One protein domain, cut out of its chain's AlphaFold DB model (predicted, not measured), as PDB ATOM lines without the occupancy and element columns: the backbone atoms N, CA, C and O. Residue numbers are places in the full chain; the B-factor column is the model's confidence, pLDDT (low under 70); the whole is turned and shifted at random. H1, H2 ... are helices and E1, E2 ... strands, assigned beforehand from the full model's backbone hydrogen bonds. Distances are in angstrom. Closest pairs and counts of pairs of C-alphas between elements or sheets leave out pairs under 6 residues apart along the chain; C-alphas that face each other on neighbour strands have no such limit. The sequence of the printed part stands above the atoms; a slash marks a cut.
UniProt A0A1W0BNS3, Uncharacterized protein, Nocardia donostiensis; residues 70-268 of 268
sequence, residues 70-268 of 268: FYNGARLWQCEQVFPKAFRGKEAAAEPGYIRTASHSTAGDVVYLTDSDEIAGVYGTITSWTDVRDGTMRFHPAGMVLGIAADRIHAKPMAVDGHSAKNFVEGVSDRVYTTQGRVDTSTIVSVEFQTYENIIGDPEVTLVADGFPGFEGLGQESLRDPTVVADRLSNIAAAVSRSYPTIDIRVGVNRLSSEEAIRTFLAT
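What this domain is: This is residues 70 to 268 of the 268 residues of an uncharacterized protein of Nocardia donostiensis (UniProt A0A1W0BNS3). A strongly twisted sheet of four strands, E1, E3, E5 and E6, stands between helices: the long H7 and the short H1 cover one face, and H4 packs on the other, where the sheet curls round it. H8 packs on H4, and a small second sheet, E2 and E4, packs on H1 through E2. The printed part has 199 residues, with eight named helices and six named strands in the order E1 H1 H2 H3 E2 H4 E3 E4 E5 H5 H6 H7 E6 H8, a mixed class. The large sheet, order E1 E3 E5 E6, is mixed and the small one antiparallel; the whole is compact, with a radius of gyration of the C-alphas of 16.3 A and spans of 46 by 43 by 26 A.

Where its parts are: Find C-alpha 70 at (115.116, 128.767, 136.548), where E1, residues 70 to 75, begins. Next come H1, 76 to 82, H2, 84 to 87, H3, 91 to 94, E2, 98 to 103, and H4, 117 to 125. E3, 142 to 149, is 23.4 A long; E4, 177 to 184, bends by 66 degrees at residue 180; E5, 188 to 196, is 22.1 A long. After H5, 197 to 201, and H6, 220 to 223, find C-alpha 226 at (90.506, 140.808, 141.238), where H7 starts its 25.8 A to residue 243. E6, 248 to 254, and H8, 258 to 267, follow.

How they stand to each other: Look first at E1 and E3, antiparallel, with N 72 and O 146 at 3.0 A, then at E3 and E5, antiparallel, with N 145 and O 192 at 2.8 A. E5 and E6 are parallel, with N 193 and O 250 at 2.9 A; E5, H5 H6 H7, E6 is a strand-helix-strand unit, two parallel neighbour strands with helices between. H7 runs along the strands over E5 and E6, at a height over the sheet of 8.7 A. H1 is on the same face and H4 on the opposite face, the C-alphas of Gly 73 and Ala 120 being the closest of E1 and H4, 4.2 A apart. H8 touches H4 at a steep tilt of 64 degrees, opposite ways, closest at C-alphas 122 and 261, 5.4 A. E2 and E4 are antiparallel, with N 99 and O 183 at 2.8 A. H2 touches residues 239 to 243 of H7, closest at C-alphas 86 and 240, 5.2 A, and H3 touches H2 only at the corner, closest at C-alphas 85 and 93, 5.1 A. H5 only grazes the large sheet, and H6 only just touches H7, only at the corner, with 3 pairs of C-alphas within 8 A. Every O i to N i+4 pair is within hydrogen-bond range in H5, H7 and H8, while H2, H3 and H6 are too short for any O i to N i+4 pair; H4 has 4 of 5 within range, and H1 has 1 of 3, beside 3 of 4 O i to N i+3 pairs.

The domain as a whole: The C-alphas farthest apart, of Lys 90 and Glu 170, are 46.2 A apart. The printed part has no cut and ends at residue 268, the chain's last. Long links join E2 to H4, H4 to E3, E3 to E4 and H5 to H6. The mean pLDDT of the printed part is 74.7; look for values under 70 at residues 89 to 94, 100 to 115, 127 to 136, 151 to 182 and 266 to 268.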
ATOM      1  N   PHE A  70     115.028 127.336 136.317       73.38
ATOM      2  CA  PHE A  70     115.116 128.767 136.548       73.38
ATOM      3  C   PHE A  70     113.767 129.423 136.289       73.38
ATOM      4  O   PHE A  70     112.948 128.897 135.538       73.38
ATOM      5  N   TYR A  71     113.565 130.597 136.867       72.19
ATOM      6  CA  TYR A  71     112.347 131.373 136.769       72.19
ATOM      7  C   TYR A  71     112.602 132.731 136.122       72.19
ATOM      8  O   TYR A  71     113.662 133.343 136.280       72.19
ATOM      9  N   ASN A  72     111.599 133.208 135.391       76.06
ATOM     10  CA  ASN A  72     111.571 134.542 134.813       76.06
ATOM     11  C   ASN A  72     110.190 135.172 135.024       76.06
ATOM     12  O   ASN A  72     109.172 134.574 134.672       76.06
ATOM     13  N   GLY A  73     110.171 136.377 135.595       71.81
ATOM     14  CA  GLY A  73     108.980 137.213 135.649       71.81
ATOM     15  C   GLY A  73     108.763 137.885 134.313       71.81
ATOM     16  O   GLY A  73     109.362 138.926 134.042       71.81
ATOM     17  N   ALA A  74     107.927 137.287 133.476       72.19
ATOM     18  CA  ALA A  74     107.566 137.869 132.203       72.19
ATOM     19  C   ALA A  74     106.270 138.662 132.350       72.19
ATOM     20  O   ALA A  74     105.335 138.302 133.074       72.19
ATOM     21  N   ARG A  75     106.204 139.776 131.636       80.38
ATOM     22  CA  ARG A  75     105.021 140.632 131.671       80.38
ATOM     23  C   ARG A  75     103.955 140.062 130.762       80.38
ATOM     24  O   ARG A  75     104.269 139.538 129.694       80.38
ATOM     25  N   LEU A  76     102.689 140.223 131.135       86.25
ATOM     26  CA  LEU A  76     101.596 139.612 130.381       86.25
ATOM     27  C   LEU A  76     101.485 140.142 128.938       86.25
ATOM     28  O   LEU A  76     101.115 139.383 128.049       86.25
ATOM     29  N   TRP A  77     101.895 141.383 128.654       82.56
ATOM     30  CA  TRP A  77     101.958 141.903 127.275       82.56
ATOM     31  C   TRP A  77     102.939 141.132 126.369       82.56
ATOM     32  O   TRP A  77     102.816 141.149 125.147       82.56
ATOM     33  N   GLN A  78     103.901 140.404 126.946       83.75
ATOM     34  CA  GLN A  78     104.812 139.532 126.201       83.75
ATOM     35  C   GLN A  78     104.185 138.166 125.880       83.75
ATOM     36  O   GLN A  78     104.780 137.389 125.135       83.75
ATOM     37  N   CYS A  79     102.996 137.853 126.407       87.69
ATOM     38  CA  CYS A  79     102.358 136.543 126.279       87.69
ATOM     39  C   CYS A  79     102.157 136.128 124.812       87.69
ATOM     40  O   CYS A  79     102.455 134.990 124.459       87.69
ATOM     41  N   GLU A  80     101.785 137.051 123.918       88.06
ATOM     42  CA  GLU A  80     101.694 136.763 122.477       88.06
ATOM     43  C   GLU A  80     103.035 136.428 121.826       88.06
ATOM     44  O   GLU A  80     103.091 135.628 120.894       88.06
ATOM     45  N   GLN A  81     104.119 137.048 122.289       87.00
ATOM     46  CA  GLN A  81     105.462 136.792 121.775       87.00
ATOM     47  C   GLN A  81     105.998 135.444 122.272       87.00
ATOM     48  O   GLN A  81     106.646 134.715 121.520       87.00
ATOM     49  N   VAL A  82     105.731 135.115 123.538       89.38
ATOM     50  CA  VAL A  82     106.156 133.851 124.150       89.38
ATOM     51  C   VAL A  82     105.302 132.693 123.625       89.38
ATOM     52  O   VAL A  82     105.828 131.628 123.317       89.38
ATOM     53  N   PHE A  83     103.998 132.887 123.439       91.94
ATOM     54  CA  PHE A  83     103.063 131.830 123.054       91.94
ATOM     55  C   PHE A  83     102.301 132.150 121.756       91.94
ATOM     56  O   PHE A  83     101.073 132.068 121.741       91.94
ATOM     57  N   PRO A  84     102.972 132.402 120.616       90.75
ATOM     58  CA  PRO A  84     102.320 132.882 119.391       90.75
ATOM     59  C   PRO A  84     101.182 131.972 118.904       90.75
ATOM     60  O   PRO A  84     100.127 132.470 118.520       90.75
ATOM     61  N   LYS A  85     101.326 130.641 119.021       89.38
ATOM     62  CA  LYS A  85     100.270 129.664 118.673       89.38
ATOM     63  C   LYS A  85      98.942 129.867 119.410       89.38
ATOM     64  O   LYS A  85      97.904 129.507 118.866       89.38
ATOM     65  N   ALA A  86      98.969 130.406 120.629       89.88
ATOM     66  CA  ALA A  86      97.771 130.590 121.443       89.88
ATOM     67  C   ALA A  86      96.966 131.841 121.057       89.88
ATOM     68  O   ALA A  86      95.777 131.896 121.358       89.88
ATOM     69  N   PHE A  87      97.584 132.809 120.368       86.75
ATOM     70  CA  PHE A  87      96.990 134.135 120.148       86.75
ATOM     71  C   PHE A  87      96.954 134.578 118.681       86.75
ATOM     72  O   PHE A  87      96.011 135.240 118.264       86.75
ATOM     73  N   ARG A  88      97.933 134.181 117.860       80.06
ATOM     74  CA  ARG A  88      98.101 134.675 116.480       80.06
ATOM     75  C   ARG A  88      97.532 133.743 115.397       80.06
ATOM     76  O   ARG A  88      97.756 133.951 114.207       80.06
ATOM     77  N   GLY A  89      96.786 132.707 115.785       67.88
ATOM     78  CA  GLY A  89      96.101 131.806 114.851       67.88
ATOM     79  C   GLY A  89      97.029 130.885 114.040       67.88
ATOM     80  O   GLY A  89      98.179 130.639 114.400       67.88
ATOM     81  N   LYS A  90      96.503 130.312 112.944       59.28
ATOM     82  CA  LYS A  90      97.171 129.240 112.172       59.28
ATOM     83  C   LYS A  90      98.422 129.696 111.414       59.28
ATOM     84  O   LYS A  90      99.330 128.891 111.244       59.28
ATOM     85  N   GLU A  91      98.483 130.950 110.975       58.62
ATOM     86  CA  GLU A  91      99.620 131.479 110.202       58.62
ATOM     87  C   GLU A  91     100.875 131.654 111.069       58.62
ATOM     88  O   GLU A  91     101.984 131.377 110.620       58.62
ATOM     89  N   ALA A  92     100.704 131.972 112.355       58.84
ATOM     90  CA  ALA A  92     101.795 132.062 113.322       58.84
ATOM     91  C   ALA A  92     102.206 130.710 113.928       58.84
ATOM     92  O   ALA A  92     103.128 130.652 114.741       58.84
ATOM     93  N   ALA A  93     101.563 129.600 113.546       58.16
ATOM     94  CA  ALA A  93     101.932 128.276 114.050       58.16
ATOM     95  C   ALA A  93     103.358 127.854 113.653       58.16
ATOM     96  O   ALA A  93     103.939 126.977 114.301       58.16
ATOM     97  N   ALA A  94     103.903 128.491 112.612       59.88
ATOM     98  CA  ALA A  94     105.265 128.314 112.130       59.88
ATOM     99  C   ALA A  94     106.294 129.235 112.816       59.88
ATOM    100  O   ALA A  94     107.490 128.981 112.685       59.88
ATOM    101  N   GLU A  95     105.872 130.274 113.550       73.81
ATOM    102  CA  GLU A  95     106.802 131.162 114.255       73.81
ATOM    103  C   GLU A  95     107.225 130.540 115.598       73.81
ATOM    104  O   GLU A  95     106.367 130.227 116.433       73.81
ATOM    105  N   PRO A  96     108.534 130.360 115.854       77.31
ATOM    106  CA  PRO A  96     109.000 129.964 117.172       77.31
ATOM    107  C   PRO A  96     108.755 131.111 118.161       77.31
ATOM    108  O   PRO A  96     109.231 132.233 117.973       77.31
ATOM    109  N   GLY A  97     107.990 130.822 119.215       85.62
ATOM    110  CA  GLY A  97     107.843 131.726 120.351       85.62
ATOM    111  C   GLY A  97     109.158 131.860 121.113       85.62
ATOM    112  O   GLY A  97     109.976 130.936 121.124       85.62
ATOM    113  N   TYR A  98     109.355 133.010 121.754       82.38
ATOM    114  CA  TYR A  98     110.556 133.258 122.540       82.38
ATOM    115  C   TYR A  98     110.333 134.293 123.642       82.38
ATOM    116  O   TYR A  98     109.525 135.218 123.519       82.38
ATOM    117  N   ILE A  99     111.128 134.177 124.698       78.12
ATOM    118  CA  ILE A  99     111.265 135.174 125.756       78.12
ATOM    119  C   ILE A  99     112.338 136.172 125.315       78.12
ATOM    120  O   ILE A  99     113.458 135.781 124.965       78.12
ATOM    121  N   ARG A 100     112.005 137.470 125.336       68.56
ATOM    122  CA  ARG A 100     113.020 138.529 125.266       68.56
ATOM    123  C   ARG A 100     113.597 138.697 126.643       68.56
ATOM    124  O   ARG A 100     112.895 139.044 127.588       68.56
ATOM    125  N   THR A 101     114.878 138.430 126.732       54.97
ATOM    126  CA  THR A 101     115.567 138.459 128.002       54.97
ATOM    127  C   THR A 101     115.893 139.900 128.340       54.97
ATOM    128  O   THR A 101     116.541 140.604 127.567       54.97
ATOM    129  N   ALA A 102     115.372 140.371 129.469       52.88
ATOM    130  CA  ALA A 102     115.808 141.638 130.010       52.88
ATOM    131  C   ALA A 102     117.260 141.464 130.476       52.88
ATOM    132  O   ALA A 102     117.515 140.664 131.379       52.88
ATOM    133  N   SER A 103     118.216 142.148 129.840       47.19
ATOM    134  CA  SER A 103     119.591 142.177 130.337       47.19
ATOM    135  C   SER A 103     119.801 143.427 131.154       47.19
ATOM    136  O   SER A 103     119.735 144.532 130.634       47.19
ATOM    137  N   HIS A 104     120.153 143.237 132.417       48.44
ATOM    138  CA  HIS A 104     120.675 144.297 133.271       48.44
ATOM    139  C   HIS A 104     122.178 144.542 133.030       48.44
ATOM    140  O   HIS A 104     122.822 145.261 133.786       48.44
ATOM    141  N   SER A 105     122.761 143.953 131.984       40.62
ATOM    142  CA  SER A 105     124.185 144.001 131.662       40.62
ATOM    143  C   SER A 105     124.429 144.544 130.253       40.62
ATOM    144  O   SER A 105     123.681 144.265 129.315       40.62
ATOM    145  N   THR A 106     125.533 145.271 130.079       43.25
ATOM    146  CA  THR A 106     126.043 145.680 128.759       43.25
ATOM    147  C   THR A 106     126.557 144.496 127.931       43.25
ATOM    148  O   THR A 106     126.842 144.655 126.746       43.25
ATOM    149  N   ALA A 107     126.703 143.310 128.533       45.12
ATOM    150  CA  ALA A 107     127.005 142.073 127.824       45.12
ATOM    151  C   ALA A 107     125.704 141.504 127.238       45.12
ATOM    152  O   ALA A 107     124.868 140.971 127.966       45.12
ATOM    153  N   GLY A 108     125.536 141.625 125.920       42.22
ATOM    154  CA  GLY A 108     124.312 141.296 125.179       42.22
ATOM    155  C   GLY A 108     123.849 139.830 125.192       42.22
ATOM    156  O   GLY A 108     122.905 139.515 124.478       42.22
ATOM    157  N   ASP A 109     124.461 138.963 126.000       47.25
ATOM    158  CA  ASP A 109     124.182 137.518 126.067       47.25
ATOM    159  C   ASP A 109     123.791 137.047 127.485       47.25
ATOM    160  O   ASP A 109     123.768 135.847 127.770       47.25
ATOM    161  N   VAL A 110     123.533 137.980 128.409       50.12
ATOM    162  CA  VAL A 110     123.177 137.675 129.804       50.12
ATOM    163  C   VAL A 110     121.670 137.814 129.997       50.12
ATOM    164  O   VAL A 110     121.073 138.824 129.632       50.12
ATOM    165  N   VAL A 111     121.062 136.790 130.593       54.56
ATOM    166  CA  VAL A 111     119.618 136.699 130.834       54.56
ATOM    167  C   VAL A 111     119.360 136.729 132.327       54.56
ATOM    168  O   VAL A 111     120.035 136.026 133.083       54.56
ATOM    169  N   TYR A 112     118.352 137.494 132.751       61.09
ATOM    170  CA  TYR A 112     117.864 137.398 134.116       61.09
ATOM    171  C   TYR A 112     117.054 136.113 134.323       61.09
ATOM    172  O   TYR A 112     115.922 135.976 133.845       61.09
ATOM    173  N   LEU A 113     117.669 135.181 135.041       66.12
ATOM    174  CA  LEU A 113     117.099 133.927 135.502       66.12
ATOM    175  C   LEU A 113     117.339 133.851 137.004       66.12
ATOM    176  O   LEU A 113     118.473 134.006 137.449       66.12
ATOM    177  N   THR A 114     116.279 133.627 137.761       67.81
ATOM    178  CA  THR A 114     116.335 133.458 139.216       67.81
ATOM    179  C   THR A 114     116.008 132.010 139.558       67.81
ATOM    180  O   THR A 114     115.249 131.358 138.850       67.81
ATOM    181  N   ASP A 115     116.594 131.469 140.612       69.38
ATOM    182  CA  ASP A 115     116.203 130.181 141.195       69.38
ATOM    183  C   ASP A 115     115.013 130.316 142.169       69.38
ATOM    184  O   ASP A 115     114.486 129.312 142.639       69.38
ATOM    185  N   SER A 116     114.553 131.548 142.412       75.62
ATOM    186  CA  SER A 116     113.382 131.899 143.220       75.62
ATOM    187  C   SER A 116     112.214 132.390 142.356       75.62
ATOM    188  O   SER A 116     112.348 133.329 141.563       75.62
ATOM    189  N   ASP A 117     111.053 131.777 142.558       72.81
ATOM    190  CA  ASP A 117     109.762 132.159 141.985       72.81
ATOM    191  C   ASP A 117     109.203 133.461 142.581       72.81
ATOM    192  O   ASP A 117     108.617 134.256 141.849       72.81
ATOM    193  N   GLU A 118     109.429 133.725 143.869       75.94
ATOM    194  CA  GLU A 118     109.044 134.972 144.545       75.94
ATOM    195  C   GLU A 118     109.689 136.186 143.869       75.94
ATOM    196  O   GLU A 118     109.008 137.145 143.497       75.94
ATOM    197  N   ILE A 119     111.003 136.108 143.638       72.94
ATOM    198  CA  ILE A 119     111.759 137.145 142.935       72.94
ATOM    199  C   ILE A 119     111.240 137.292 141.499       72.94
ATOM    200  O   ILE A 119     111.039 138.413 141.031       72.94
ATOM    201  N   ALA A 120     110.955 136.187 140.801       76.88
ATOM    202  CA  ALA A 120     110.360 136.235 139.466       76.88
ATOM    203  C   ALA A 120     108.977 136.914 139.469       76.88
ATOM    204  O   ALA A 120     108.694 137.723 138.587       76.88
ATOM    205  N   GLY A 121     108.138 136.651 140.470       82.06
ATOM    206  CA  GLY A 121     106.823 137.277 140.621       82.06
ATOM    207  C   GLY A 121     106.902 138.804 140.644       82.06
ATOM    208  O   GLY A 121     106.147 139.457 139.925       82.06
ATOM    209  N   VAL A 122     107.873 139.361 141.377       80.12
ATOM    210  CA  VAL A 122     108.111 140.813 141.509       80.12
ATOM    211  C   VAL A 122     108.385 141.480 140.157       80.12
ATOM    212  O   VAL A 122     107.825 142.538 139.862       80.12
ATOM    213  N   TYR A 123     109.203 140.862 139.299       74.75
ATOM    214  CA  TYR A 123     109.519 141.417 137.973       74.75
ATOM    215  C   TYR A 123     108.301 141.495 137.048       74.75
ATOM    216  O   TYR A 123     108.203 142.418 136.236       74.75
ATOM    217  N   GLY A 124     107.373 140.540 137.167       75.38
ATOM    218  CA  GLY A 124     106.119 140.550 136.413       75.38
ATOM    219  C   GLY A 124     105.162 141.666 136.857       75.38
ATOM    220  O   GLY A 124     104.404 142.181 136.034       75.38
ATOM    221  N   THR A 125     105.232 142.067 138.129       77.81
ATOM    222  CA  THR A 125     104.363 143.083 138.746       77.81
ATOM    223  C   THR A 125     104.736 144.513 138.348       77.81
ATOM    224  O   THR A 125     103.857 145.357 138.158       77.81
ATOM    225  N   ILE A 126     106.030 144.800 138.191       74.62
ATOM    226  CA  ILE A 126     106.532 146.162 137.964       74.62
ATOM    227  C   ILE A 126     106.500 146.510 136.466       74.62
ATOM    228  O   ILE A 126     107.064 145.802 135.623       74.62
ATOM    229  N   THR A 127     105.845 147.628 136.130       67.31
ATOM    230  CA  THR A 127     105.760 148.176 134.758       67.31
ATOM    231  C   THR A 127     107.131 148.634 134.246       67.31
ATOM    232  O   THR A 127     108.137 148.552 134.953       67.31
ATOM    233  N   SER A 128     107.278 149.001 132.963       58.94
ATOM    234  CA  SER A 128     108.610 149.419 132.483       58.94
ATOM    235  C   SER A 128     108.961 150.711 133.193       58.94
ATOM    236  O   SER A 128     108.095 151.559 133.372       58.94
ATOM    237  N   TRP A 129     110.219 150.894 133.593       50.31
ATOM    238  CA  TRP A 129     110.630 152.179 134.162       50.31
ATOM    239  C   TRP A 129     110.393 153.332 133.167       50.31
ATOM    240  O   TRP A 129     110.129 154.461 133.576       50.31
ATOM    241  N   THR A 130     110.366 153.043 131.859       43.53
ATOM    242  CA  THR A 130     109.947 153.988 130.816       43.53
ATOM    243  C   THR A 130     108.490 154.450 130.910       43.53
ATOM    244  O   THR A 130     108.196 155.518 130.366       43.53
ATOM    245  N   ASP A 131     107.623 153.722 131.619       51.66
ATOM    246  CA  ASP A 131     106.231 154.096 131.913       51.66
ATOM    247  C   ASP A 131     106.110 154.951 133.193       51.66
ATOM    248  O   ASP A 131     105.064 155.543 133.449       51.66
ATOM    249  N   VAL A 132     107.179 155.082 133.990       51.31
ATOM    250  CA  VAL A 132     107.211 155.799 135.286       51.31
ATOM    251  C   VAL A 132     107.924 157.157 135.148       51.31
ATOM    252  O   VAL A 132     108.829 157.501 135.901       51.31
ATOM    253  N   ARG A 133     107.551 157.963 134.141       49.72
ATOM    254  CA  ARG A 133     108.232 159.245 133.831       49.72
ATOM    255  C   ARG A 133     107.864 160.416 134.744       49.72
ATOM    256  O   ARG A 133     108.589 161.404 134.776       49.72
ATOM    257  N   ASP A 134     106.740 160.326 135.440       61.81
ATOM    258  CA  ASP A 134     106.147 161.420 136.221       61.81
ATOM    259  C   ASP A 134     106.147 161.162 137.738       61.81
ATOM    260  O   ASP A 134     105.511 161.895 138.488       61.81
ATOM    261  N   GLY A 135     106.847 160.120 138.194       60.56
ATOM    262  CA  GLY A 135     106.881 159.727 139.604       60.56
ATOM    263  C   GLY A 135     105.632 158.988 140.096       60.56
ATOM    264  O   GLY A 135     105.593 158.599 141.260       60.56
ATOM    265  N   THR A 136     104.632 158.744 139.239       67.62
ATOM    266  CA  THR A 136     103.442 157.964 139.608       67.62
ATOM    267  C   THR A 136     103.752 156.474 139.576       67.62
ATOM    268  O   THR A 136     104.145 155.938 138.536       67.62
ATOM    269  N   MET A 137     103.526 155.784 140.694       70.38
ATOM    270  CA  MET A 137     103.688 154.334 140.767       70.38
ATOM    271  C   MET A 137     102.641 153.632 139.896       70.38
ATOM    272  O   MET A 137     101.435 153.733 140.131       70.38
ATOM    273  N   ARG A 138     103.118 152.912 138.879       81.12
ATOM    274  CA  ARG A 138     102.290 152.147 137.945       81.12
ATOM    275  C   ARG A 138     102.601 150.668 138.063       81.12
ATOM    276  O   ARG A 138     103.759 150.264 137.940       81.12
ATOM    277  N   PHE A 139     101.562 149.866 138.221       86.56
ATOM    278  CA  PHE A 139     101.681 148.422 138.327       86.56
ATOM    279  C   PHE A 139     100.797 147.720 137.313       86.56
ATOM    280  O   PHE A 139      99.720 148.196 136.944       86.56
ATOM    281  N   HIS A 140     101.255 146.558 136.868       88.62
ATOM    282  CA  HIS A 140     100.381 145.648 136.157       88.62
ATOM    283  C   HIS A 140      99.455 144.953 137.166       88.62
ATOM    284  O   HIS A 140      99.902 144.637 138.266       88.62
ATOM    285  N   PRO A 141      98.181 144.688 136.826       91.81
ATOM    286  CA  PRO A 141      97.272 143.934 137.697       91.81
ATOM    287  C   PRO A 141      97.542 142.420 137.649       91.81
ATOM    288  O   PRO A 141      97.038 141.658 138.470       91.81
ATOM    289  N   ALA A 142      98.325 141.976 136.665       93.06
ATOM    290  CA  ALA A 142      98.613 140.579 136.410       93.06
ATOM    291  C   ALA A 142      99.966 140.395 135.716       93.06
ATOM    292  O   ALA A 142     100.463 141.300 135.043       93.06
ATOM    293  N   GLY A 143     100.529 139.197 135.825       90.75
ATOM    294  CA  GLY A 143     101.767 138.819 135.148       90.75
ATOM    295  C   GLY A 143     101.884 137.312 134.972       90.75
ATOM    296  O   GLY A 143     100.923 136.571 135.197       90.75
ATOM    297  N   MET A 144     103.056 136.850 134.537       91.50
ATOM    298  CA  MET A 144     103.334 135.422 134.426       91.50
ATOM    299  C   MET A 144     104.745 135.076 134.905       91.50
ATOM    300  O   MET A 144     105.721 135.743 134.564       91.50
ATOM    301  N   VAL A 145     104.851 133.994 135.670       89.81
ATOM    302  CA  VAL A 145     106.121 133.416 136.105       89.81
ATOM    303  C   VAL A 145     106.408 132.192 135.245       89.81
ATOM    304  O   VAL A 145     105.642 131.229 135.233       89.81
ATOM    305  N   LEU A 146     107.502 132.242 134.491       88.06
ATOM    306  CA  LEU A 146     107.917 131.184 133.574       88.06
ATOM    307  C   LEU A 146     108.950 130.295 134.257       88.06
ATOM    308  O   LEU A 146     110.007 130.786 134.634       88.06
ATOM    309  N   GLY A 147     108.671 128.999 134.372       86.88
ATOM    310  CA  GLY A 147     109.652 127.990 134.759       86.88
ATOM    311  C   GLY A 147     110.359 127.434 133.528       86.88
ATOM    312  O   GLY A 147     109.719 126.929 132.603       86.88
ATOM    313  N   ILE A 148     111.684 127.508 133.520       81.62
ATOM    314  CA  ILE A 148     112.558 127.188 132.391       81.62
ATOM    315  C   ILE A 148     113.486 126.047 132.805       81.62
ATOM    316  O   ILE A 148     114.093 126.086 133.873       81.62
ATOM    317  N   ALA A 149     113.605 125.020 131.966       78.31
ATOM    318  CA  ALA A 149     114.495 123.896 132.233       78.31
ATOM    319  C   ALA A 149     115.970 124.318 132.099       78.31
ATOM    320  O   ALA A 149     116.386 124.800 131.043       78.31
ATOM    321  N   ALA A 150     116.762 124.139 133.162       70.19
ATOM    322  CA  ALA A 150     118.148 124.611 133.216       70.19
ATOM    323  C   ALA A 150     119.058 123.946 132.169       70.19
ATOM    324  O   ALA A 150     119.954 124.589 131.630       70.19
ATOM    325  N   ASP A 151     118.797 122.683 131.830       66.25
ATOM    326  CA  ASP A 151     119.526 121.899 130.826       66.25
ATOM    327  C   ASP A 151     119.300 122.379 129.382       66.25
ATOM    328  O   ASP A 151     120.034 121.982 128.478       66.25
ATOM    329  N   ARG A 152     118.305 123.246 129.156       62.62
ATOM    330  CA  ARG A 152     117.934 123.778 127.834       62.62
ATOM    331  C   ARG A 152     118.321 125.241 127.637       62.62
ATOM    332  O   ARG A 152     118.017 125.823 126.598       62.62
ATOM    333  N   ILE A 153     118.963 125.850 128.631       62.41
ATOM    334  CA  ILE A 153     119.373 127.250 128.583       62.41
ATOM    335  C   ILE A 153     120.783 127.338 128.001       62.41
ATOM    336  O   ILE A 153     121.765 126.932 128.614       62.41
ATOM    337  N   HIS A 154     120.887 127.940 126.818       56.03
ATOM    338  CA  HIS A 154     122.162 128.314 126.199       56.03
ATOM    339  C   HIS A 154     122.533 129.777 126.506       56.03
ATOM    340  O   HIS A 154     123.041 130.490 125.647       56.03
ATOM    341  N   ALA A 155     122.257 130.235 127.729       52.28
ATOM    342  CA  ALA A 155     122.588 131.572 128.215       52.28
ATOM    343  C   ALA A 155     123.337 131.484 129.547       52.28
ATOM    344  O   ALA A 155     123.107 130.572 130.340       52.28
ATOM    345  N   LYS A 156     124.241 132.434 129.809       48.00
ATOM    346  CA  LYS A 156     124.905 132.501 131.115       48.00
ATOM    347  C   LYS A 156     123.929 133.116 132.125       48.00
ATOM    348  O   LYS A 156     123.496 134.247 131.885       48.00
ATOM    349  N   PRO A 157     123.584 132.422 133.227       49.69
ATOM    350  CA  PRO A 157     122.815 133.043 134.296       49.69
ATOM    351  C   PRO A 157     123.619 134.216 134.863       49.69
ATOM    352  O   PRO A 157     124.849 134.152 134.972       49.69
ATOM    353  N   MET A 158     122.936 135.310 135.192       47.41
ATOM    354  CA  MET A 158     123.579 136.442 135.852       47.41
ATOM    355  C   MET A 158     123.962 136.027 137.276       47.41
ATOM    356  O   MET A 158     123.115 135.579 138.043       47.41
ATOM    357  N   ALA A 159     125.238 136.157 137.634       49.78
ATOM    358  CA  ALA A 159     125.654 135.977 139.020       49.78
ATOM    359  C   ALA A 159     125.023 137.072 139.899       49.78
ATOM    360  O   ALA A 159     124.911 138.216 139.458       49.78
ATOM    361  N   VAL A 160     124.696 136.747 141.152       46.31
ATOM    362  CA  VAL A 160     124.145 137.694 142.145       46.31
ATOM    363  C   VAL A 160     125.065 138.920 142.347       46.31
ATOM    364  O   VAL A 160     124.627 140.034 142.604       46.31
ATOM    365  N   ASP A 161     126.373 138.793 142.143       39.78
ATOM    366  CA  ASP A 161     127.277 139.951 142.235       39.78
ATOM    367  C   ASP A 161     127.301 140.835 140.970       39.78
ATOM    368  O   ASP A 161     127.882 141.918 140.979       39.78
ATOM    369  N   GLY A 162     126.652 140.398 139.886       39.69
ATOM    370  CA  GLY A 162     126.531 141.101 138.605       39.69
ATOM    371  C   GLY A 162     125.243 141.914 138.439       39.69
ATOM    372  O   GLY A 162     125.015 142.466 137.362       39.69
ATOM    373  N   HIS A 163     124.405 141.995 139.479       46.19
ATOM    374  CA  HIS A 163     123.206 142.828 139.497       46.19
ATOM    375  C   HIS A 163     123.563 144.311 139.304       46.19
ATOM    376  O   HIS A 163     124.093 144.967 140.203       46.19
ATOM    377  N   SER A 164     123.237 144.884 138.141       38.84
ATOM    378  CA  SER A 164     123.423 146.325 137.911       38.84
ATOM    379  C   SER A 164     122.402 147.201 138.645       38.84
ATOM    380  O   SER A 164     122.509 148.427 138.594       38.84
ATOM    381  N   ALA A 165     121.454 146.603 139.370       40.09
ATOM    382  CA  ALA A 165     120.548 147.309 140.267       40.09
ATOM    383  C   ALA A 165     121.266 147.918 141.491       40.09
ATOM    384  O   ALA A 165     120.807 148.921 142.029       40.09
ATOM    385  N   LYS A 166     122.460 147.422 141.864       36.28
ATOM    386  CA  LYS A 166     123.205 147.898 143.049       36.28
ATOM    387  C   LYS A 166     123.688 149.357 143.006       36.28
ATOM    388  O   LYS A 166     124.056 149.885 144.049       36.28
ATOM    389  N   ASN A 167     123.691 150.024 141.847       36.25
ATOM    390  CA  ASN A 167     124.165 151.409 141.717       36.25
ATOM    391  C   ASN A 167     123.097 152.301 141.068       36.25
ATOM    392  O   ASN A 167     123.091 152.459 139.842       36.25
ATOM    393  N   PHE A 168     122.211 152.890 141.872       35.53
ATOM    394  CA  PHE A 168     121.308 153.962 141.439       35.53
ATOM    395  C   PHE A 168     122.099 155.060 140.704       35.53
ATOM    396  O   PHE A 168     123.076 155.584 141.235       35.53
ATOM    397  N   VAL A 169     121.701 155.389 139.470       37.28
ATOM    398  CA  VAL A 169     122.206 156.560 138.736       37.28
ATOM    399  C   VAL A 169     120.998 157.374 138.315       37.28
ATOM    400  O   VAL A 169     120.172 156.914 137.526       37.28
ATOM    401  N   GLU A 170     120.904 158.572 138.874       33.84
ATOM    402  CA  GLU A 170     119.849 159.535 138.589       33.84
ATOM    403  C   GLU A 170     119.759 159.810 137.074       33.84
ATOM    404  O   GLU A 170     120.769 160.065 136.416       33.84
ATOM    405  N   GLY A 171     118.553 159.716 136.502       30.11
ATOM    406  CA  GLY A 171     118.291 160.036 135.091       30.11
ATOM    407  C   GLY A 171     118.431 158.895 134.068       30.11
ATOM    408  O   GLY A 171     118.234 159.145 132.880       30.11
ATOM    409  N   VAL A 172     118.723 157.651 134.476       30.27
ATOM    410  CA  VAL A 172     118.755 156.484 133.564       30.27
ATOM    411  C   VAL A 172     117.466 155.666 133.703       30.27
ATOM    412  O   VAL A 172     117.272 154.975 134.697       30.27
ATOM    413  N   SER A 173     116.585 155.755 132.699       33.50
ATOM    414  CA  SER A 173     115.198 155.251 132.736       33.50
ATOM    415  C   SER A 173     115.009 153.793 132.313       33.50
ATOM    416  O   SER A 173     113.886 153.304 132.317       33.50
ATOM    417  N   ASP A 174     116.063 153.114 131.871       38.84
ATOM    418  CA  ASP A 174     116.020 151.684 131.595       38.84
ATOM    419  C   ASP A 174     117.448 151.132 131.622       38.84
ATOM    420  O   ASP A 174     118.312 151.593 130.874       38.84
ATOM    421  N   ARG A 175     117.729 150.180 132.515       46.75
ATOM    422  CA  ARG A 175     118.950 149.360 132.422       46.75
ATOM    423  C   ARG A 175     118.673 147.998 131.812       46.75
ATOM    424  O   ARG A 175     119.592 147.189 131.755       46.75
ATOM    425  N   VAL A 176     117.450 147.754 131.339       45.28
ATOM    426  CA  VAL A 176     117.165 146.624 130.471       45.28
ATOM    427  C   VAL A 176     117.709 146.956 129.085       45.28
ATOM    428  O   VAL A 176     117.037 147.541 128.238       45.28
ATOM    429  N   TYR A 177     118.952 146.565 128.821       42.84
ATOM    430  CA  TYR A 177     119.381 146.423 127.440       42.84
ATOM    431  C   TYR A 177     118.518 145.319 126.828       42.84
ATOM    432  O   TYR A 177     118.526 144.176 127.292       42.84
ATOM    433  N   THR A 178     117.741 145.661 125.799       44.47
ATOM    434  CA  THR A 178     117.093 144.641 124.977       44.47
ATOM    435  C   THR A 178     118.199 143.911 124.233       44.47
ATOM    436  O   THR A 178     118.824 144.434 123.311       44.47
ATOM    437  N   THR A 179     118.520 142.712 124.699       47.28
ATOM    438  CA  THR A 179     119.490 141.875 124.010       47.28
ATOM    439  C   THR A 179     118.854 141.283 122.763       47.28
ATOM    440  O   THR A 179     117.633 141.144 122.656       47.28
ATOM    441  N   GLN A 180     119.694 140.886 121.808       52.53
ATOM    442  CA  GLN A 180     119.252 139.964 120.760       52.53
ATOM    443  C   GLN A 180     119.068 138.537 121.306       52.53
ATOM    444  O   GLN A 180     118.589 137.673 120.575       52.53
ATOM    445  N   GLY A 181     119.424 138.295 122.576       54.69
ATOM    446  CA  GLY A 181     119.265 137.027 123.271       54.69
ATOM    447  C   GLY A 181     117.798 136.614 123.373       54.69
ATOM    448  O   GLY A 181     116.944 137.349 123.880       54.69
ATOM    449  N   ARG A 182     117.515 135.405 122.888       69.88
ATOM    450  CA  ARG A 182     116.190 134.787 122.894       69.88
ATOM    451  C   ARG A 182     116.272 133.456 123.617       69.88
ATOM    452  O   ARG A 182     117.163 132.659 123.341       69.88
ATOM    453  N   VAL A 183     115.331 133.228 124.523       73.69
ATOM    454  CA  VAL A 183     115.108 131.909 125.115       73.69
ATOM    455  C   VAL A 183     113.866 131.335 124.456       73.69
ATOM    456  O   VAL A 183     112.781 131.902 124.586       73.69
ATOM    457  N   ASP A 184     114.034 130.252 123.704       81.75
ATOM    458  CA  ASP A 184     112.938 129.648 122.953       81.75
ATOM    459  C   ASP A 184     111.863 129.098 123.892       81.75
ATOM    460  O   ASP A 184     112.154 128.499 124.931       81.75
ATOM    461  N   THR A 185     110.602 129.216 123.486       87.00
ATOM    462  CA  THR A 185     109.450 128.698 124.245       87.00
ATOM    463  C   THR A 185     109.533 127.191 124.507       87.00
ATOM    464  O   THR A 185     108.954 126.704 125.472       87.00
ATOM    465  N   SER A 186     110.298 126.435 123.709       84.31
ATOM    466  CA  SER A 186     110.559 124.998 123.917       84.31
ATOM    467  C   SER A 186     111.322 124.673 125.213       84.31
ATOM    468  O   SER A 186     111.337 123.521 125.661       84.31
ATOM    469  N   THR A 187     111.962 125.673 125.822       82.56
ATOM    470  CA  THR A 187     112.679 125.550 127.099       82.56
ATOM    471  C   THR A 187     111.760 125.703 128.315       82.56
ATOM    472  O   THR A 187     112.125 125.280 129.415       82.56
ATOM    473  N   ILE A 188     110.560 126.263 128.123       87.75
ATOM    474  CA  ILE A 188     109.573 126.499 129.178       87.75
ATOM    475  C   ILE A 188     108.907 125.173 129.548       87.75
ATOM    476  O   ILE A 188     108.407 124.448 128.689       87.75
ATOM    477  N   VAL A 189     108.891 124.862 130.843       90.00
ATOM    478  CA  VAL A 189     108.272 123.652 131.406       90.00
ATOM    479  C   VAL A 189     107.071 123.957 132.288       90.00
ATOM    480  O   VAL A 189     106.225 123.081 132.469       90.00
ATOM    481  N   SER A 190     106.959 125.182 132.804       92.62
ATOM    482  CA  SER A 190     105.782 125.632 133.544       92.62
ATOM    483  C   SER A 190     105.512 127.120 133.350       92.62
ATOM    484  O   SER A 190     106.427 127.898 133.087       92.62
ATOM    485  N   VAL A 191     104.255 127.518 133.515       93.38
ATOM    486  CA  VAL A 191     103.817 128.915 133.559       93.38
ATOM    487  C   VAL A 191     102.797 129.062 134.669       93.38
ATOM    488  O   VAL A 191     101.812 128.325 134.708       93.38
ATOM    489  N   GLU A 192     102.995 130.051 135.526       94.94
ATOM    490  CA  GLU A 192     101.974 130.498 136.460       94.94
ATOM    491  C   GLU A 192     101.515 131.903 136.079       94.94
ATOM    492  O   GLU A 192     102.285 132.857 136.156       94.94
ATOM    493  N   PHE A 193     100.260 132.028 135.654       94.81
ATOM    494  CA  PHE A 193      99.607 133.320 135.463       94.81
ATOM    495  C   PHE A 193      99.125 133.831 136.817       94.81
ATOM    496  O   PHE A 193      98.332 133.161 137.476       94.81
ATOM    497  N   GLN A 194      99.599 134.999 137.239       94.69
ATOM    498  CA  GLN A 194      99.366 135.516 138.585       94.69
ATOM    499  C   GLN A 194      98.483 136.757 138.555       94.69
ATOM    500  O   GLN A 194      98.812 137.736 137.882       94.69
ATOM    501  N   THR A 195      97.399 136.732 139.329       95.25
ATOM    502  CA  THR A 195      96.644 137.933 139.711       95.25
ATOM    503  C   THR A 195      97.349 138.604 140.889       95.25
ATOM    504  O   THR A 195      97.584 137.949 141.907       95.25
ATOM    505  N   TYR A 196      97.662 139.897 140.789       94.25
ATOM    506  CA  TYR A 196      98.294 140.660 141.874       94.25
ATOM    507  C   TYR A 196      97.230 141.293 142.785       94.25
ATOM    508  O   TYR A 196      96.990 142.495 142.743       94.25
ATOM    509  N   GLU A 197      96.554 140.472 143.592       94.06
ATOM    510  CA  GLU A 197      95.357 140.836 144.379       94.06
ATOM    511  C   GLU A 197      95.548 142.090 145.249       94.06
ATOM    512  O   GLU A 197      94.733 143.011 145.192       94.06
ATOM    513  N   ASN A 198      96.653 142.165 145.995       94.00
ATOM    514  CA  ASN A 198      96.928 143.306 146.875       94.00
ATOM    515  C   ASN A 198      97.247 144.590 146.096       94.00
ATOM    516  O   ASN A 198      96.859 145.671 146.522       94.00
ATOM    517  N   ILE A 199      97.896 144.473 144.935       92.88
ATOM    518  CA  ILE A 199      98.152 145.601 144.029       92.88
ATOM    519  C   ILE A 199      96.844 146.112 143.423       92.88
ATOM    520  O   ILE A 199      96.607 147.314 143.367       92.88
ATOM    521  N   ILE A 200      95.974 145.200 142.983       94.25
ATOM    522  CA  ILE A 200      94.662 145.543 142.425       94.25
ATOM    523  C   ILE A 200      93.836 146.334 143.445       94.25
ATOM    524  O   ILE A 200      93.233 147.348 143.085       94.25
ATOM    525  N   GLY A 201      93.849 145.901 144.709       90.25
ATOM    526  CA  GLY A 201      93.102 146.524 145.800       90.25
ATOM    527  C   GLY A 201      93.685 147.832 146.347       90.25
ATOM    528  O   GLY A 201      92.987 148.518 147.088       90.25
ATOM    529  N   ASP A 202      94.923 148.195 146.003       90.69
ATOM    530  CA  ASP A 202      95.588 149.392 146.529       90.69
ATOM    531  C   ASP A 202      95.123 150.660 145.777       90.69
ATOM    532  O   ASP A 202      95.414 150.815 144.587       90.69
ATOM    533  N   PRO A 203      94.391 151.592 146.414       88.75
ATOM    534  CA  PRO A 203      93.866 152.773 145.727       88.75
ATOM    535  C   PRO A 203      94.957 153.753 145.270       88.75
ATOM    536  O   PRO A 203      94.702 154.538 144.356       88.75
ATOM    537  N   GLU A 204      96.155 153.698 145.857       84.31
ATOM    538  CA  GLU A 204      97.250 154.641 145.599       84.31
ATOM    539  C   GLU A 204      98.084 154.260 144.368       84.31
ATOM    540  O   GLU A 204      98.813 155.090 143.818       84.31
ATOM    541  N   VAL A 205      97.982 153.015 143.890       85.06
ATOM    542  CA  VAL A 205      98.682 152.593 142.669       85.06
ATOM    543  C   VAL A 205      97.870 152.917 141.428       85.06
ATOM    544  O   VAL A 205      96.653 152.817 141.430       85.06
ATOM    545  N   THR A 206      98.518 153.231 140.313       86.25
ATOM    546  CA  THR A 206      97.842 153.266 139.008       86.25
ATOM    547  C   THR A 206      97.979 151.909 138.321       86.25
ATOM    548  O   THR A 206      99.092 151.400 138.184       86.25
ATOM    549  N   LEU A 207      96.871 151.320 137.859       89.38
ATOM    550  CA  LEU A 207      96.900 150.044 137.140       89.38
ATOM    551  C   LEU A 207      97.086 150.260 135.637       89.38
ATOM    552  O   LEU A 207      96.420 151.102 135.033       89.38
ATOM    553  N   VAL A 208      97.960 149.467 135.019       86.50
ATOM    554  CA  VAL A 208      98.233 149.509 133.575       86.50
ATOM    555  C   VAL A 208      98.057 148.119 132.977       86.50
ATOM    556  O   VAL A 208      98.712 147.168 133.402       86.50
ATOM    557  N   ALA A 209      97.198 148.003 131.966       86.19
ATOM    558  CA  ALA A 209      96.957 146.763 131.223       86.19
ATOM    559  C   ALA A 209      97.127 146.948 129.702       86.19
ATOM    560  O   ALA A 209      96.675 146.119 128.916       86.19
ATOM    561  N   ASP A 210      97.768 148.036 129.271       72.94
ATOM    562  CA  ASP A 210      97.954 148.323 127.850       72.94
ATOM    563  C   ASP A 210      98.765 147.211 127.173       72.94
ATOM    564  O   ASP A 210      99.837 146.813 127.634       72.94
ATOM    565  N   GLY A 211      98.221 146.680 126.074       75.00
ATOM    566  CA  GLY A 211      98.829 145.576 125.333       75.00
ATOM    567  C   GLY A 211      98.737 144.210 126.020       75.00
ATOM    568  O   GLY A 211      99.396 143.279 125.564       75.00
ATOM    569  N   PHE A 212      97.956 144.063 127.100       86.12
ATOM    570  CA  PHE A 212      97.683 142.761 127.710       86.12
ATOM    571  C   PHE A 212      96.671 141.998 126.846       86.12
ATOM    572  O   PHE A 212      95.523 142.438 126.741       86.12
ATOM    573  N   PRO A 213      97.050 140.849 126.261       82.44
ATOM    574  CA  PRO A 213      96.134 140.074 125.433       82.44
ATOM    575  C   PRO A 213      94.929 139.629 126.259       82.44
ATOM    576  O   PRO A 213      95.096 139.079 127.347       82.44
ATOM    577  N   GLY A 214      93.715 139.849 125.761       85.88
ATOM    578  CA  GLY A 214      92.473 139.468 126.443       85.88
ATOM    579  C   GLY A 214      91.967 140.469 127.491       85.88
ATOM    580  O   GLY A 214      90.918 140.217 128.096       85.88
ATOM    581  N   PHE A 215      92.675 141.584 127.702       91.44
ATOM    582  CA  PHE A 215      92.281 142.696 128.579       91.44
ATOM    583  C   PHE A 215      91.762 143.910 127.787       91.44
ATOM    584  O   PHE A 215      91.504 144.970 128.361       91.44
ATOM    585  N   GLU A 216      91.577 143.775 126.474       88.50
ATOM    586  CA  GLU A 216      91.107 144.852 125.609       88.50
ATOM    587  C   GLU A 216      89.728 145.354 126.060       88.50
ATOM    588  O   GLU A 216      88.811 144.580 126.344       88.50
ATOM    589  N   GLY A 217      89.578 146.678 126.113       85.06
ATOM    590  CA  GLY A 217      88.323 147.326 126.495       85.06
ATOM    591  C   GLY A 217      88.023 147.337 127.999       85.06
ATOM    592  O   GLY A 217      86.971 147.849 128.380       85.06
ATOM    593  N   LEU A 218      88.911 146.822 128.859       89.00
ATOM    594  CA  LEU A 218      88.769 146.988 130.307       89.00
ATOM    595  C   LEU A 218      89.151 148.410 130.735       89.00
ATOM    596  O   LEU A 218      90.248 148.890 130.455       89.00
ATOM    597  N   GLY A 219      88.237 149.075 131.441       88.94
ATOM    598  CA  GLY A 219      88.510 150.346 132.110       88.94
ATOM    599  C   GLY A 219      89.154 150.147 133.485       88.94
ATOM    600  O   GLY A 219      89.162 149.041 134.024       88.94
ATOM    601  N   GLN A 220      89.635 151.241 134.085       88.50
ATOM    602  CA  GLN A 220      90.259 151.227 135.418       88.50
ATOM    603  C   GLN A 220      89.368 150.577 136.483       88.50
ATOM    604  O   GLN A 220      89.858 149.779 137.267       88.50
ATOM    605  N   GLU A 221      88.060 150.847 136.475       90.81
ATOM    606  CA  GLU A 221      87.112 150.238 137.418       90.81
ATOM    607  C   GLU A 221      87.092 148.705 137.317       90.81
ATOM    608  O   GLU A 221      87.127 148.016 138.328       90.81
ATOM    609  N   SER A 222      87.119 148.151 136.102       93.44
ATOM    610  CA  SER A 222      87.147 146.698 135.904       93.44
ATOM    611  C   SER A 222      88.498 146.080 136.264       93.44
ATOM    612  O   SER A 222      88.542 144.957 136.753       93.44
ATOM    613  N   LEU A 223      89.603 146.803 136.046       92.62
ATOM    614  CA  LEU A 223      90.936 146.355 136.469       92.62
ATOM    615  C   LEU A 223      91.079 146.304 137.995       92.62
ATOM    616  O   LEU A 223      91.961 145.604 138.484       92.62
ATOM    617  N   ARG A 224      90.220 147.024 138.731       94.06
ATOM    618  CA  ARG A 224      90.158 147.031 140.199       94.06
ATOM    619  C   ARG A 224      89.396 145.856 140.802       94.06
ATOM    620  O   ARG A 224      89.390 145.728 142.021       94.06
ATOM    621  N   ASP A 225      88.783 145.001 139.990       94.69
ATOM    622  CA  ASP A 225      88.139 143.777 140.461       94.69
ATOM    623  C   ASP A 225      89.082 142.573 140.257       94.69
ATOM    624  O   ASP A 225      89.302 142.149 139.113       94.69
ATOM    625  N   PRO A 226      89.634 141.979 141.338       93.50
ATOM    626  CA  PRO A 226      90.506 140.808 141.238       93.50
ATOM    627  C   PRO A 226      89.849 139.621 140.529       93.50
ATOM    628  O   PRO A 226      90.544 138.839 139.879       93.50
ATOM    629  N   THR A 227      88.522 139.499 140.611       94.69
ATOM    630  CA  THR A 227      87.750 138.433 139.958       94.69
ATOM    631  C   THR A 227      87.764 138.618 138.448       94.69
ATOM    632  O   THR A 227      88.066 137.679 137.718       94.69
ATOM    633  N   VAL A 228      87.534 139.848 137.970       95.44
ATOM    634  CA  VAL A 228      87.597 140.169 136.536       95.44
ATOM    635  C   VAL A 228      88.988 139.872 135.982       95.44
ATOM    636  O   VAL A 228      89.115 139.255 134.923       95.44
ATOM    637  N   VAL A 229      90.043 140.269 136.699       95.19
ATOM    638  CA  VAL A 229      91.432 140.003 136.294       95.19
ATOM    639  C   VAL A 229      91.721 138.497 136.264       95.19
ATOM    640  O   VAL A 229      92.271 138.000 135.277       95.19
ATOM    641  N   ALA A 230      91.305 137.752 137.293       95.31
ATOM    642  CA  ALA A 230      91.478 136.302 137.367       95.31
ATOM    643  C   ALA A 230      90.720 135.553 136.254       95.31
ATOM    644  O   ALA A 230      91.256 134.604 135.673       95.31
ATOM    645  N   ASP A 231      89.516 136.001 135.899       95.56
ATOM    646  CA  ASP A 231      88.730 135.434 134.799       95.56
ATOM    647  C   ASP A 231      89.429 135.641 133.449       95.56
ATOM    648  O   ASP A 231      89.514 134.718 132.629       95.56
ATOM    649  N   ARG A 232      90.000 136.832 133.209       94.81
ATOM    650  CA  ARG A 232      90.806 137.082 132.002       94.81
ATOM    651  C   ARG A 232      92.039 136.189 131.956       94.81
ATOM    652  O   ARG A 232      92.274 135.548 130.930       94.81
ATOM    653  N   LEU A 233      92.781 136.080 133.058       95.38
ATOM    654  CA  LEU A 233      93.940 135.188 133.141       95.38
ATOM    655  C   LEU A 233      93.572 133.722 132.916       95.38
ATOM    656  O   LEU A 233      94.304 133.012 132.231       95.38
ATOM    657  N   SER A 234      92.425 133.273 133.417       96.31
ATOM    658  CA  SER A 234      91.950 131.903 133.216       96.31
ATOM    659  C   SER A 234      91.688 131.597 131.739       96.31
ATOM    660  O   SER A 234      92.056 130.527 131.249       96.31
ATOM    661  N   ASN A 235      91.136 132.555 130.989       95.06
ATOM    662  CA  ASN A 235      90.938 132.414 129.543       95.06
ATOM    663  C   ASN A 235      92.268 132.334 128.775       95.06
ATOM    664  O   ASN A 235      92.416 131.499 127.877       95.06
ATOM    665  N   ILE A 236      93.243 133.162 129.156       94.81
ATOM    666  CA  ILE A 236      94.607 133.162 128.606       94.81
ATOM    667  C   ILE A 236      95.288 131.819 128.896       94.81
ATOM    668  O   ILE A 236      95.760 131.150 127.975       94.81
ATOM    669  N   ALA A 237      95.270 131.375 130.155       95.94
ATOM    670  CA  ALA A 237      95.836 130.103 130.590       95.94
ATOM    671  C   ALA A 237      95.228 128.919 129.825       95.94
ATOM    672  O   ALA A 237      95.954 128.045 129.347       95.94
ATOM    673  N   ALA A 238      93.908 128.918 129.620       96.12
ATOM    674  CA  ALA A 238      93.229 127.893 128.835       96.12
ATOM    675  C   ALA A 238      93.660 127.898 127.355       96.12
ATOM    676  O   ALA A 238      93.820 126.832 126.758       96.12
ATOM    677  N   ALA A 239      93.863 129.071 126.745       94.12
ATOM    678  CA  ALA A 239      94.349 129.179 125.367       94.12
ATOM    679  C   ALA A 239      95.786 128.656 125.210       94.12
ATOM    680  O   ALA A 239      96.072 127.900 124.272       94.12
ATOM    681  N   VAL A 240      96.666 129.000 126.154       93.81
ATOM    682  CA  VAL A 240      98.051 128.512 126.189       93.81
ATOM    683  C   VAL A 240      98.080 127.003 126.422       93.81
ATOM    684  O   VAL A 240      98.707 126.292 125.643       93.81
ATOM    685  N   SER A 241      97.329 126.492 127.399       94.62
ATOM    686  CA  SER A 241      97.262 125.057 127.707       94.62
ATOM    687  C   SER A 241      96.831 124.215 126.498       94.62
ATOM    688  O   SER A 241      97.469 123.211 126.185       94.62
ATOM    689  N   ARG A 242      95.816 124.660 125.740       93.81
ATOM    690  CA  ARG A 242      95.383 123.969 124.508       93.81
ATOM    691  C   ARG A 242      96.459 123.932 123.422       93.81
ATOM    692  O   ARG A 242      96.507 122.980 122.648       93.81
ATOM    693  N   SER A 243      97.285 124.971 123.336       92.19
ATOM    694  CA  SER A 243      98.272 125.143 122.259       92.19
ATOM    695  C   SER A 243      99.649 124.565 122.606       92.19
ATOM    696  O   SER A 243     100.432 124.262 121.704       92.19
ATOM    697  N   TYR A 244      99.938 124.404 123.900       91.75
ATOM    698  CA  TYR A 244     101.217 123.949 124.448       91.75
ATOM    699  C   TYR A 244     100.997 122.869 125.526       91.75
ATOM    700  O   TYR A 244     101.281 123.098 126.700       91.75
ATOM    701  N   PRO A 245     100.521 121.667 125.148       90.44
ATOM    702  CA  PRO A 245     100.087 120.636 126.099       90.44
ATOM    703  C   PRO A 245     101.216 120.027 126.948       90.44
ATOM    704  O   PRO A 245     100.946 119.276 127.878       90.44
ATOM    705  N   THR A 246     102.482 120.304 126.623       90.06
ATOM    706  CA  THR A 246     103.652 119.809 127.365       90.06
ATOM    707  C   THR A 246     104.117 120.752 128.475       90.06
ATOM    708  O   THR A 246     105.057 120.410 129.188       90.06
ATOM    709  N   ILE A 247     103.523 121.941 128.585       92.00
ATOM    710  CA  ILE A 247     103.864 122.943 129.599       92.00
ATOM    711  C   ILE A 247     102.840 122.843 130.733       92.00
ATOM    712  O   ILE A 247     101.637 122.820 130.482       92.00
ATOM    713  N   ASP A 248     103.307 122.792 131.982       94.31
ATOM    714  CA  ASP A 248     102.443 122.848 133.167       94.31
ATOM    715  C   ASP A 248     101.904 124.275 133.345       94.31
ATOM    716  O   ASP A 248     102.662 125.187 133.674       94.31
ATOM    717  N   ILE A 249     100.614 124.487 133.080       95.31
ATOM    718  CA  ILE A 249      99.976 125.808 133.143       95.31
ATOM    719  C   ILE A 249      99.111 125.910 134.395       95.31
ATOM    720  O   ILE A 249      98.229 125.080 134.621       95.31
ATOM    721  N   ARG A 250      99.321 126.973 135.173       95.81
ATOM    722  CA  ARG A 250      98.559 127.281 136.385       95.81
ATOM    723  C   ARG A 250      98.096 128.730 136.391       95.81
ATOM    724  O   ARG A 250      98.693 129.592 135.747       95.81
ATOM    725  N   VAL A 251      97.037 128.976 137.151       95.69
ATOM    726  CA  VAL A 251      96.578 130.317 137.517       95.69
ATOM    727  C   VAL A 251      96.682 130.422 139.032       95.69
ATOM    728  O   VAL A 251      96.237 129.521 139.744       95.69
ATOM    729  N   GLY A 252      97.306 131.490 139.510       93.50
ATOM    730  CA  GLY A 252      97.594 131.728 140.915       93.50
ATOM    731  C   GLY A 252      97.278 133.158 141.335       93.50
ATOM    732  O   GLY A 252      96.941 134.022 140.522       93.50
ATOM    733  N   VAL A 253      97.401 133.403 142.637       93.88
ATOM    734  CA  VAL A 253      97.261 134.731 143.234       93.88
ATOM    735  C   VAL A 253      98.560 135.070 143.938       93.88
ATOM    736  O   VAL A 253      99.004 134.331 144.817       93.88
ATOM    737  N   ASN A 254      99.136 136.209 143.583       92.06
ATOM    738  CA  ASN A 254     100.297 136.773 144.244       92.06
ATOM    739  C   ASN A 254      99.837 137.950 145.121       92.06
ATOM    740  O   ASN A 254      99.118 138.845 144.675       92.06
ATOM    741  N   ARG A 255     100.213 137.893 146.403       92.94
ATOM    742  CA  ARG A 255      99.768 138.814 147.459       92.94
ATOM    743  C   ARG A 255     100.865 139.767 147.928       92.94
ATOM    744  O   ARG A 255     100.752 140.329 149.012       92.94
ATOM    745  N   LEU A 256     101.918 139.963 147.144       89.62
ATOM    746  CA  LEU A 256     102.890 141.010 147.444       89.62
ATOM    747  C   LEU A 256     102.201 142.376 147.441       89.62
ATOM    748  O   LEU A 256     101.411 142.682 146.542       89.62
ATOM    749  N   SER A 257     102.493 143.192 148.452       88.88
ATOM    750  CA  SER A 257     102.099 144.599 148.427       88.88
ATOM    751  C   SER A 257     102.962 145.386 147.433       88.88
ATOM    752  O   SER A 257     104.036 144.940 147.017       88.88
ATOM    753  N   SER A 258     102.506 146.583 147.064       84.75
ATOM    754  CA  SER A 258     103.246 147.518 146.209       84.75
ATOM    755  C   SER A 258     104.597 147.892 146.832       84.75
ATOM    756  O   SER A 258     105.631 147.823 146.165       84.75
ATOM    757  N   GLU A 259     104.610 148.189 148.133       84.75
ATOM    758  CA  GLU A 259     105.821 148.484 148.906       84.75
ATOM    759  C   GLU A 259     106.794 147.302 148.949       84.75
ATOM    760  O   GLU A 259     108.003 147.475 148.772       84.75
ATOM    761  N   GLU A 260     106.286 146.088 149.169       84.50
ATOM    762  CA  GLU A 260     107.115 144.887 149.224       84.50
ATOM    763  C   GLU A 260     107.702 144.546 147.860       84.50
ATOM    764  O   GLU A 260     108.893 144.252 147.783       84.50
ATOM    765  N   ALA A 261     106.912 144.650 146.789       81.00
ATOM    766  CA  ALA A 261     107.395 144.463 145.425       81.00
ATOM    767  C   ALA A 261     108.521 145.454 145.092       81.00
ATOM    768  O   ALA A 261     109.568 145.046 144.591       81.00
ATOM    769  N   ILE A 262     108.359 146.737 145.439       77.31
ATOM    770  CA  ILE A 262     109.395 147.763 145.243       77.31
ATOM    771  C   ILE A 262     110.643 147.440 146.062       77.31
ATOM    772  O   ILE A 262     111.748 147.436 145.526       77.31
ATOM    773  N   ARG A 263     110.489 147.152 147.357       77.38
ATOM    774  CA  ARG A 263     111.616 146.846 148.243       77.38
ATOM    775  C   ARG A 263     112.406 145.637 147.747       77.38
ATOM    776  O   ARG A 263     113.630 145.692 147.738       77.38
ATOM    777  N   THR A 264     111.723 144.573 147.330       72.12
ATOM    778  CA  THR A 264     112.368 143.371 146.793       72.12
ATOM    779  C   THR A 264     113.085 143.677 145.483       72.12
ATOM    780  O   THR A 264     114.249 143.318 145.346       72.12
ATOM    781  N   PHE A 265     112.448 144.418 144.571       72.00
ATOM    782  CA  PHE A 265     113.065 144.835 143.308       72.00
ATOM    783  C   PHE A 265     114.313 145.704 143.502       72.00
ATOM    784  O   PHE A 265     115.260 145.591 142.736       72.00
ATOM    785  N   LEU A 266     114.329 146.571 144.516       65.81
ATOM    786  CA  LEU A 266     115.484 147.417 144.835       65.81
ATOM    787  C   LEU A 266     116.608 146.668 145.571       65.81
ATOM    788  O   LEU A 266     117.737 147.155 145.608       65.81
ATOM    789  N   ALA A 267     116.302 145.534 146.208       61.81
ATOM    790  CA  ALA A 267     117.272 144.725 146.948       61.81
ATOM    791  C   ALA A 267     118.019 143.715 146.058       61.81
ATOM    792  O   ALA A 267     119.145 143.331 146.389       61.81
ATOM    793  N   THR A 268     117.389 143.291 144.962       51.19
ATOM    794  CA  THR A 268     117.987 142.512 143.866       51.19
ATOM    795  C   THR A 268     118.736 143.415 142.910       51.19
ATOM    796  O   THR A 268     119.825 143.028 142.446       51.19
TER     797      THR A 268